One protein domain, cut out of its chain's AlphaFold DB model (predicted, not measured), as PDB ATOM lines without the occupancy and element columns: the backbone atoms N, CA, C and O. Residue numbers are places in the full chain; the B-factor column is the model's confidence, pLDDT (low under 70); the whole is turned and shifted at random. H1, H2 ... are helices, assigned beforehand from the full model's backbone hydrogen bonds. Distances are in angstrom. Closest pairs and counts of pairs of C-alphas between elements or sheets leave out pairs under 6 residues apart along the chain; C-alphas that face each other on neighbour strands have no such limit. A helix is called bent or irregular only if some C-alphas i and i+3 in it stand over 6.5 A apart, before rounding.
ATOM      1  N   LEU A   8      20.330 296.423   4.256       94.75
ATOM      2  CA  LEU A   8      21.145 297.029   3.210       94.75
ATOM      3  C   LEU A   8      20.373 297.127   1.892       94.75
ATOM      4  O   LEU A   8      20.315 298.204   1.309       94.75
ATOM      5  N   GLN A   9      19.736 296.035   1.455       93.94
ATOM      6  CA  GLN A   9      18.976 296.014   0.205       93.94
ATOM      7  C   GLN A   9      17.813 297.010   0.223       93.94
ATOM      8  O   GLN A   9      17.600 297.724  -0.756       93.94
ATOM      9  N   TRP A  10      17.072 297.074   1.331       95.62
ATOM     10  CA  TRP A  10      16.016 298.062   1.501       95.62
ATOM     11  C   TRP A  10      16.591 299.476   1.394       95.62
ATOM     12  O   TRP A  10      16.107 300.274   0.596       95.62
ATOM     13  N   TRP A  11      17.669 299.777   2.124       96.06
ATOM     14  CA  TRP A  11      18.282 301.105   2.111       96.06
ATOM     15  C   TRP A  11      18.770 301.519   0.721       96.06
ATOM     16  O   TRP A  11      18.586 302.664   0.308       96.06
ATOM     17  N   THR A  12      19.401 300.615  -0.022       94.00
ATOM     18  CA  THR A  12      20.008 300.943  -1.315       94.00
ATOM     19  C   THR A  12      18.989 301.007  -2.447       94.00
ATOM     20  O   THR A  12      19.135 301.863  -3.321       94.00
ATOM     21  N   LYS A  13      17.958 300.151  -2.436       94.25
ATOM     22  CA  LYS A  13      17.072 299.943  -3.598       94.25
ATOM     23  C   LYS A  13      15.623 300.367  -3.395       94.25
ATOM     24  O   LYS A  13      14.953 300.635  -4.388       94.25
ATOM     25  N   GLU A  14      15.132 300.420  -2.160       94.44
ATOM     26  CA  GLU A  14      13.692 300.564  -1.893       94.44
ATOM     27  C   GLU A  14      13.355 301.808  -1.062       94.44
ATOM     28  O   GLU A  14      12.332 302.448  -1.303       94.44
ATOM     29  N   ALA A  15      14.219 302.192  -0.120       96.19
ATOM     30  CA  ALA A  15      13.996 303.316   0.775       96.19
ATOM     31  C   ALA A  15      13.955 304.644   0.005       96.19
ATOM     32  O   ALA A  15      14.928 305.064  -0.633       96.19
ATOM     33  N   SER A  16      12.836 305.351   0.125       97.00
ATOM     34  CA  SER A  16      12.665 306.684  -0.440       97.00
ATOM     35  C   SER A  16      13.558 307.711   0.260       97.00
ATOM     36  O   SER A  16      13.916 307.581   1.433       97.00
ATOM     37  N   SER A  17      13.857 308.822  -0.420       95.19
ATOM     38  CA  SER A  17      14.622 309.930   0.175       95.19
ATOM     39  C   SER A  17      13.977 310.488   1.450       95.19
ATOM     40  O   SER A  17      14.678 310.989   2.329       95.19
ATOM     41  N   LYS A  18      12.643 310.405   1.560       96.75
ATOM     42  CA  LYS A  18      11.900 310.815   2.755       96.75
ATOM     43  C   LYS A  18      12.184 309.877   3.928       96.75
ATOM     44  O   LYS A  18      12.519 310.369   5.001       96.75
ATOM     45  N   GLU A  19      12.091 308.566   3.720       96.06
ATOM     46  CA  GLU A  19      12.366 307.563   4.759       96.06
ATOM     47  C   GLU A  19      13.819 307.633   5.225       96.06
ATOM     48  O   GLU A  19      14.074 307.665   6.428       96.06
ATOM     49  N   LYS A  20      14.769 307.763   4.289       95.25
ATOM     50  CA  LYS A  20      16.190 307.934   4.623       95.25
ATOM     51  C   LYS A  20      16.425 309.151   5.505       95.25
ATOM     52  O   LYS A  20      17.110 309.053   6.518       95.25
ATOM     53  N   ARG A  21      15.822 310.293   5.157       93.94
ATOM     54  CA  ARG A  21      15.930 311.517   5.960       93.94
ATOM     55  C   ARG A  21      15.329 311.331   7.348       93.94
ATOM     56  O   ARG A  21      15.980 311.669   8.324       93.94
ATOM     57  N   GLN A  22      14.135 310.749   7.441       94.31
ATOM     58  CA  GLN A  22      13.486 310.480   8.727       94.31
ATOM     59  C   GLN A  22      14.322 309.551   9.612       94.31
ATOM     60  O   GLN A  22      14.426 309.790  10.812       94.31
ATOM     61  N   PHE A  23      14.940 308.525   9.025       93.81
ATOM     62  CA  PHE A  23      15.842 307.630   9.739       93.81
ATOM     63  C   PHE A  23      17.075 308.370  10.261       93.81
ATOM     64  O   PHE A  23      17.371 308.287  11.451       93.81
ATOM     65  N   ILE A  24      17.748 309.141   9.401       92.50
ATOM     66  CA  ILE A  24      18.922 309.942   9.772       92.50
ATOM     67  C   ILE A  24      18.561 310.939  10.876       92.50
ATOM     68  O   ILE A  24      19.262 311.026  11.877       92.50
ATOM     69  N   ASP A  25      17.434 311.640  10.754       90.31
ATOM     70  CA  ASP A  25      16.963 312.585  11.767       90.31
ATOM     71  C   ASP A  25      16.624 311.897  13.097       90.31
ATOM     72  O   ASP A  25      16.786 312.498  14.158       90.31
ATOM     73  N   TYR A  26      16.172 310.640  13.071       90.31
ATOM     74  CA  TYR A  26      15.908 309.864  14.280       90.31
ATOM     75  C   TYR A  26      17.204 309.486  15.006       90.31
ATOM     76  O   TYR A  26      17.330 309.754  16.201       90.31
ATOM     77  N   ILE A  27      18.190 308.937  14.288       87.50
ATOM     78  CA  ILE A  27      19.493 308.555  14.866       87.50
ATOM     79  C   ILE A  27      20.394 309.757  15.179       87.50
ATOM     80  O   ILE A  27      21.343 309.616  15.941       87.50
ATOM     81  N   ARG A  28      20.092 310.938  14.626       79.88
ATOM     82  CA  ARG A  28      20.750 312.208  14.967       79.88
ATOM     83  C   ARG A  28      20.431 312.692  16.371       79.88
ATOM     84  O   ARG A  28      21.283 313.303  16.992       79.88
ATOM     85  N   ARG A  29      19.218 312.448  16.874       70.81
ATOM     86  CA  ARG A  29      18.772 312.946  18.191       70.81
ATOM     87  C   ARG A  29      19.687 312.564  19.366       70.81
ATOM     88  O   ARG A  29      19.806 313.393  20.259       70.81
ATOM     89  N   PRO A  30      20.314 311.373  19.402       63.06
ATOM     90  CA  PRO A  30      21.298 311.040  20.435       63.06
ATOM     91  C   PRO A  30      22.728 311.563  20.191       63.06
ATOM     92  O   PRO A  30      23.560 311.395  21.076       63.06
ATOM     93  N   ILE A  31      23.053 312.150  19.031       63.94
ATOM     94  CA  ILE A  31      24.402 312.660  18.722       63.94
ATOM     95  C   ILE A  31      24.398 314.173  18.976       63.94
ATOM     96  O   ILE A  31      23.826 314.936  18.200       63.94
ATOM     97  N   GLU A  32      24.985 314.598  20.096       57.34
ATOM     98  CA  GLU A  32      24.900 315.979  20.600       57.34
ATOM     99  C   GLU A  32      25.641 317.020  19.740       57.34
ATOM    100  O   GLU A  32      25.348 318.208  19.870       57.34
ATOM    101  N   ASP A  33      26.520 316.612  18.815       57.47
ATOM    102  CA  ASP A  33      27.273 317.544  17.971       57.47
ATOM    103  C   ASP A  33      26.994 317.357  16.468       57.47
ATOM    104  O   ASP A  33      27.308 316.343  15.843       57.47
ATOM    105  N   GLN A  34      26.360 318.369  15.870       57.66
ATOM    106  CA  GLN A  34      25.834 318.346  14.498       57.66
ATOM    107  C   GLN A  34      26.925 318.474  13.424       57.66
ATOM    108  O   GLN A  34      26.638 318.283  12.240       57.66
ATOM    109  N   ASN A  35      28.160 318.789  13.825       59.84
ATOM    110  CA  ASN A  35      29.280 319.040  12.918       59.84
ATOM    111  C   ASN A  35      30.419 318.018  13.042       59.84
ATOM    112  O   ASN A  35      31.430 318.154  12.348       59.84
ATOM    113  N   GLU A  36      30.284 316.995  13.887       67.06
ATOM    114  CA  GLU A  36      31.332 315.991  14.034       67.06
ATOM    115  C   GLU A  36      31.367 315.031  12.838       67.06
ATOM    116  O   GLU A  36      30.392 314.367  12.474       67.06
ATOM    117  N   LEU A  37      32.541 314.951  12.209       75.94
ATOM    118  CA  LEU A  37      32.834 313.918  11.228       75.94
ATOM    119  C   LEU A  37      33.035 312.589  11.954       75.94
ATOM    120  O   LEU A  37      33.955 312.443  12.758       75.94
ATOM    121  N   ILE A  38      32.256 311.575  11.592       80.62
ATOM    122  CA  ILE A  38      32.440 310.221  12.114       80.62
ATOM    123  C   ILE A  38      33.481 309.532  11.238       80.62
ATOM    124  O   ILE A  38      33.224 309.233  10.069       80.62
ATOM    125  N   ASN A  39      34.681 309.306  11.780       82.31
ATOM    126  CA  ASN A  39      35.813 308.728  11.044       82.31
ATOM    127  C   ASN A  39      36.130 309.486   9.734       82.31
ATOM    128  O   ASN A  39      36.409 308.876   8.701       82.31
ATOM    129  N   GLY A  40      36.034 310.821   9.758       87.50
ATOM    130  CA  GLY A  40      36.282 311.672   8.588       87.50
ATOM    131  C   GLY A  40      35.138 311.726   7.563       87.50
ATOM    132  O   GLY A  40      35.330 312.263   6.473       87.50
ATOM    133  N   MET A  41      33.955 311.186   7.878       87.62
ATOM    134  CA  MET A  41      32.779 311.192   6.998       87.62
ATOM    135  C   MET A  41      31.619 311.990   7.601       87.62
ATOM    136  O   MET A  41      31.458 312.040   8.817       87.62
ATOM    137  N   THR A  42      30.776 312.572   6.741       88.31
ATOM    138  CA  THR A  42      29.480 313.112   7.184       88.31
ATOM    139  C   THR A  42      28.592 311.975   7.681       88.31
ATOM    140  O   THR A  42      28.744 310.828   7.242       88.31
ATOM    141  N   LEU A  43      27.638 312.286   8.562       87.12
ATOM    142  CA  LEU A  43      26.721 311.281   9.094       87.12
ATOM    143  C   LEU A  43      25.990 310.533   7.977       87.12
ATOM    144  O   LEU A  43      25.915 309.312   8.025       87.12
ATOM    145  N   GLU A  44      25.515 311.231   6.945       88.81
ATOM    146  CA  GLU A  44      24.826 310.613   5.809       88.81
ATOM    147  C   GLU A  44      25.695 309.547   5.136       88.81
ATOM    148  O   GLU A  44      25.258 308.412   4.965       88.81
ATOM    149  N   LYS A  45      26.959 309.876   4.833       90.69
ATOM    150  CA  LYS A  45      27.897 308.931   4.208       90.69
ATOM    151  C   LYS A  45      28.245 307.768   5.129       90.69
ATOM    152  O   LYS A  45      28.431 306.644   4.665       90.69
ATOM    153  N   HIS A  46      28.351 308.030   6.428       91.50
ATOM    154  CA  HIS A  46      28.591 306.980   7.408       91.50
ATOM    155  C   HIS A  46      27.390 306.029   7.491       91.50
ATOM    156  O   HIS A  46      27.561 304.813   7.514       91.50
ATOM    157  N   VAL A  47      26.168 306.562   7.493       92.19
ATOM    158  CA  VAL A  47      24.933 305.771   7.510       92.19
ATOM    159  C   VAL A  47      24.804 304.945   6.240       92.19
ATOM    160  O   VAL A  47      24.567 303.749   6.350       92.19
ATOM    161  N   ASP A  48      25.057 305.514   5.061       92.31
ATOM    162  CA  ASP A  48      25.015 304.761   3.799       92.31
ATOM    163  C   ASP A  48      25.917 303.517   3.819       92.31
ATOM    164  O   ASP A  48      25.566 302.485   3.249       92.31
ATOM    165  N   LYS A  49      27.062 303.587   4.509       91.69
ATOM    166  CA  LYS A  49      27.997 302.463   4.633       91.69
ATOM    167  C   LYS A  49      27.628 301.472   5.742       91.69
ATOM    168  O   LYS A  49      27.941 300.288   5.624       91.69
ATOM    169  N   TYR A  50      27.007 301.946   6.821       92.88
ATOM    170  CA  TYR A  50      26.831 301.182   8.063       92.88
ATOM    171  C   TYR A  50      25.374 301.121   8.551       92.88
ATOM    172  O   TYR A  50      25.131 300.904   9.738       92.88
ATOM    173  N   VAL A  51      24.397 301.291   7.657       95.12
ATOM    174  CA  VAL A  51      22.962 301.339   7.987       95.12
ATOM    175  C   VAL A  51      22.497 300.128   8.801       95.12
ATOM    176  O   VAL A  51      21.773 300.293   9.782       95.12
ATOM    177  N   CYS A  52      22.976 298.926   8.461       95.75
ATOM    178  CA  CYS A  52      22.660 297.696   9.188       95.75
ATOM    179  C   CYS A  52      23.061 297.791  10.664       95.75
ATOM    180  O   CYS A  52      22.272 297.457  11.541       95.75
ATOM    181  N   TRP A  53      24.252 298.323  10.950       94.94
ATOM    182  CA  TRP A  53      24.748 298.475  12.318       94.94
ATOM    183  C   TRP A  53      23.986 299.536  13.107       94.94
ATOM    184  O   TRP A  53      23.699 299.314  14.281       94.94
ATOM    185  N   TYR A  54      23.588 300.641  12.470       94.00
ATOM    186  CA  TYR A  54      22.723 301.632  13.115       94.00
ATOM    187  C   TYR A  54      21.362 301.039  13.496       94.00
ATOM    188  O   TYR A  54      20.888 301.256  14.608       94.00
ATOM    189  N   LEU A  55      20.742 300.251  12.612       94.31
ATOM    190  CA  LEU A  55      19.469 299.596  12.920       94.31
ATOM    191  C   LEU A  55      19.611 298.513  13.991       94.31
ATOM    192  O   LEU A  55      18.784 298.452  14.898       94.31
ATOM    193  N   ILE A  56      20.680 297.717  13.946       94.94
ATOM    194  CA  ILE A  56      21.012 296.761  15.007       94.94
ATOM    195  C   ILE A  56      21.128 297.486  16.350       94.94
ATOM    196  O   ILE A  56      20.494 297.077  17.320       94.94
ATOM    197  N   GLN A  57      21.878 298.588  16.404       93.56
ATOM    198  CA  GLN A  57      22.034 299.378  17.621       93.56
ATOM    199  C   GLN A  57      20.684 299.886  18.144       93.56
ATOM    200  O   GLN A  57      20.408 299.735  19.332       93.56
ATOM    201  N   LEU A  58      19.821 300.420  17.275       92.94
ATOM    202  CA  LEU A  58      18.484 300.877  17.667       92.94
ATOM    203  C   LEU A  58      17.618 299.752  18.244       92.94
ATOM    204  O   LEU A  58      16.947 299.950  19.255       92.94
ATOM    205  N   VAL A  59      17.631 298.572  17.620       94.38
ATOM    206  CA  VAL A  59      16.876 297.411  18.112       94.38
ATOM    207  C   VAL A  59      17.403 296.976  19.483       94.38
ATOM    208  O   VAL A  59      16.607 296.732  20.390       94.38
ATOM    209  N   MET A  60      18.727 296.952  19.662       94.62
ATOM    210  CA  MET A  60      19.374 296.596  20.931       94.62
ATOM    211  C   MET A  60      19.141 297.628  22.046       94.62
ATOM    212  O   MET A  60      19.124 297.258  23.215       94.62
ATOM    213  N   GLN A  61      18.955 298.904  21.704       92.38
ATOM    214  CA  GLN A  61      18.628 299.980  22.651       92.38
ATOM    215  C   GLN A  61      17.130 300.068  22.979       92.38
ATOM    216  O   GLN A  61      16.733 300.853  23.842       92.38
ATOM    217  N   SER A  62      16.283 299.312  22.281       93.44
ATOM    218  CA  SER A  62      14.844 299.343  22.523       93.44
ATOM    219  C   SER A  62      14.489 298.757  23.893       93.44
ATOM    220  O   SER A  62      15.194 297.910  24.430       93.44
ATOM    221  N   ALA A  63      13.334 299.146  24.437       95.44
ATOM    222  CA  ALA A  63      12.791 298.566  25.670       95.44
ATOM    223  C   ALA A  63      12.274 297.118  25.498       95.44
ATOM    224  O   ALA A  63      11.601 296.586  26.380       95.44
ATOM    225  N   SER A  64      12.523 296.492  24.345       94.00
ATOM    226  CA  SER A  64      12.052 295.143  24.043       94.00
ATOM    227  C   SER A  64      12.857 294.108  24.825       94.00
ATOM    228  O   SER A  64      14.082 294.156  24.857       94.00
ATOM    229  N   ASN A  65      12.179 293.102  25.377       94.81
ATOM    230  CA  ASN A  65      12.834 292.026  26.134       94.81
ATOM    231  C   ASN A  65      13.731 291.120  25.271       94.81
ATOM    232  O   ASN A  65      14.565 290.393  25.805       94.81
ATOM    233  N   ALA A  66      13.533 291.119  23.950       95.69
ATOM    234  CA  ALA A  66      14.323 290.339  23.010       95.69
ATOM    235  C   ALA A  66      14.532 291.108  21.703       95.69
ATOM    236  O   ALA A  66      13.603 291.711  21.163       95.69
ATOM    237  N   ALA A  67      15.752 291.019  21.180       95.25
ATOM    238  CA  ALA A  67      16.154 291.525  19.879       95.25
ATOM    239  C   ALA A  67      16.578 290.341  19.004       95.25
ATOM    240  O   ALA A  67      17.466 289.578  19.377       95.25
ATOM    241  N   ILE A  68      15.937 290.173  17.845       94.19
ATOM    242  CA  ILE A  68      16.270 289.116  16.881       94.19
ATOM    243  C   ILE A  68      16.754 289.785  15.602       94.19
ATOM    244  O   ILE A  68      16.010 290.521  14.959       94.19
ATOM    245  N   ILE A  69      18.003 289.506  15.236       94.44
ATOM    246  CA  ILE A  69      18.689 290.111  14.094       94.44
ATOM    247  C   ILE A  69      18.934 289.025  13.047       94.44
ATOM    248  O   ILE A  69      19.324 287.906  13.383       94.44
ATOM    249  N   GLN A  70      18.706 289.338  11.772       93.31
ATOM    250  CA  GLN A  70      19.039 288.417  10.690       93.31
ATOM    251  C   GLN A  70      20.547 288.380  10.453       93.31
ATOM    252  O   GLN A  70      21.208 289.416  10.446       93.31
ATOM    253  N   ILE A  71      21.099 287.191  10.197       94.31
ATOM    254  CA  ILE A  71      22.539 287.032   9.947       94.31
ATOM    255  C   ILE A  71      23.008 287.883   8.753       94.31
ATOM    256  O   ILE A  71      24.123 288.394   8.764       94.31
ATOM    257  N   GLN A  72      22.145 288.098   7.755       93.44
ATOM    258  CA  GLN A  72      22.434 288.945   6.598       93.44
ATOM    259  C   GLN A  72      22.716 290.402   6.980       93.44
ATOM    260  O   GLN A  72      23.594 291.022   6.384       93.44
ATOM    261  N   ASP A  73      22.016 290.930   7.989       93.50
ATOM    262  CA  ASP A  73      22.225 292.296   8.474       93.50
ATOM    263  C   ASP A  73      23.550 292.408   9.245       93.50
ATOM    264  O   ASP A  73      24.256 293.404   9.116       93.50
ATOM    265  N   ILE A  74      23.944 291.357   9.978       93.88
ATOM    266  CA  ILE A  74      25.252 291.288  10.658       93.88
ATOM    267  C   ILE A  74      26.391 291.239   9.630       93.88
ATOM    268  O   ILE A  74      27.409 291.912   9.783       93.88
ATOM    269  N   LEU A  75      26.216 290.450   8.567       93.50
ATOM    270  CA  LEU A  75      27.195 290.309   7.487       93.50
ATOM    271  C   LEU A  75      27.169 291.475   6.486       93.50
ATOM    272  O   LEU A  75      28.050 291.551   5.633       93.50
ATOM    273  N   ASN A  76      26.192 292.381   6.596       90.44
ATOM    274  CA  ASN A  76      25.991 293.524   5.707       90.44
ATOM    275  C   ASN A  76      25.887 293.125   4.218       90.44
ATOM    276  O   ASN A  76      26.592 293.668   3.367       90.44
TER     277      ASN A  76
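What this domain is: This is residues 8 to 76 of the 90 residues of the protein "Hypothetical protein" of Rotaria sp. Silwood1 (UniProt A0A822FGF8). Three shorter helices, H1, H2 and H4, pack round a longer one, H3, which kinks by 91 degrees near residue 50, with H1 and H4 near the kink. The printed part has 69 residues with four named helices, in the order H1 to H4, and no named strand: all helix. It is compact, radius of gyration of the C-alphas 12.6 A, spanning 34 by 28 by 23 A.

How they stand to each other: H1, residues 8 to 14, touches the hub H3, residues 43 to 60, at residues 48 to 52 of H3 alone; the closest C-alphas, Leu 8 and Cys 52, are 6.2 A apart, at a steep tilt of 67 degrees, opposite ways. H2, residues 17 to 28, touches H3 with residues 24 to 27 alone; the closest C-alphas, Ile 24 and Glu 44, are 7.1 A apart, at a steep tilt of 66 degrees, the same way. H4, residues 71 to 75, touches H3 at residues 52 to 53 of H3 alone, closest C-alphas Cys 52 and Asp 73, 5.5 A; it is apart from H2. Every O i to N i+4 pair is within hydrogen-bond range in H1, H2 and H4; in H3, 12 of 14.

Where its parts are: H1, 9.7 A long, begins at C-alpha 8 (21.145, 297.029, 3.210). H2 measures 16.2 A and H3 20.2 A; H3 is irregular, C-alphas 49 and 52 being 8.5 A apart. H4, 6.2 A, ends at C-alpha 75 (27.195, 290.309, 7.487).

The domain as a whole: The printed part has no cut. The link H2 to H3, residues 29 to 42, is long; in it residues 30 to 36 have pLDDT under 70.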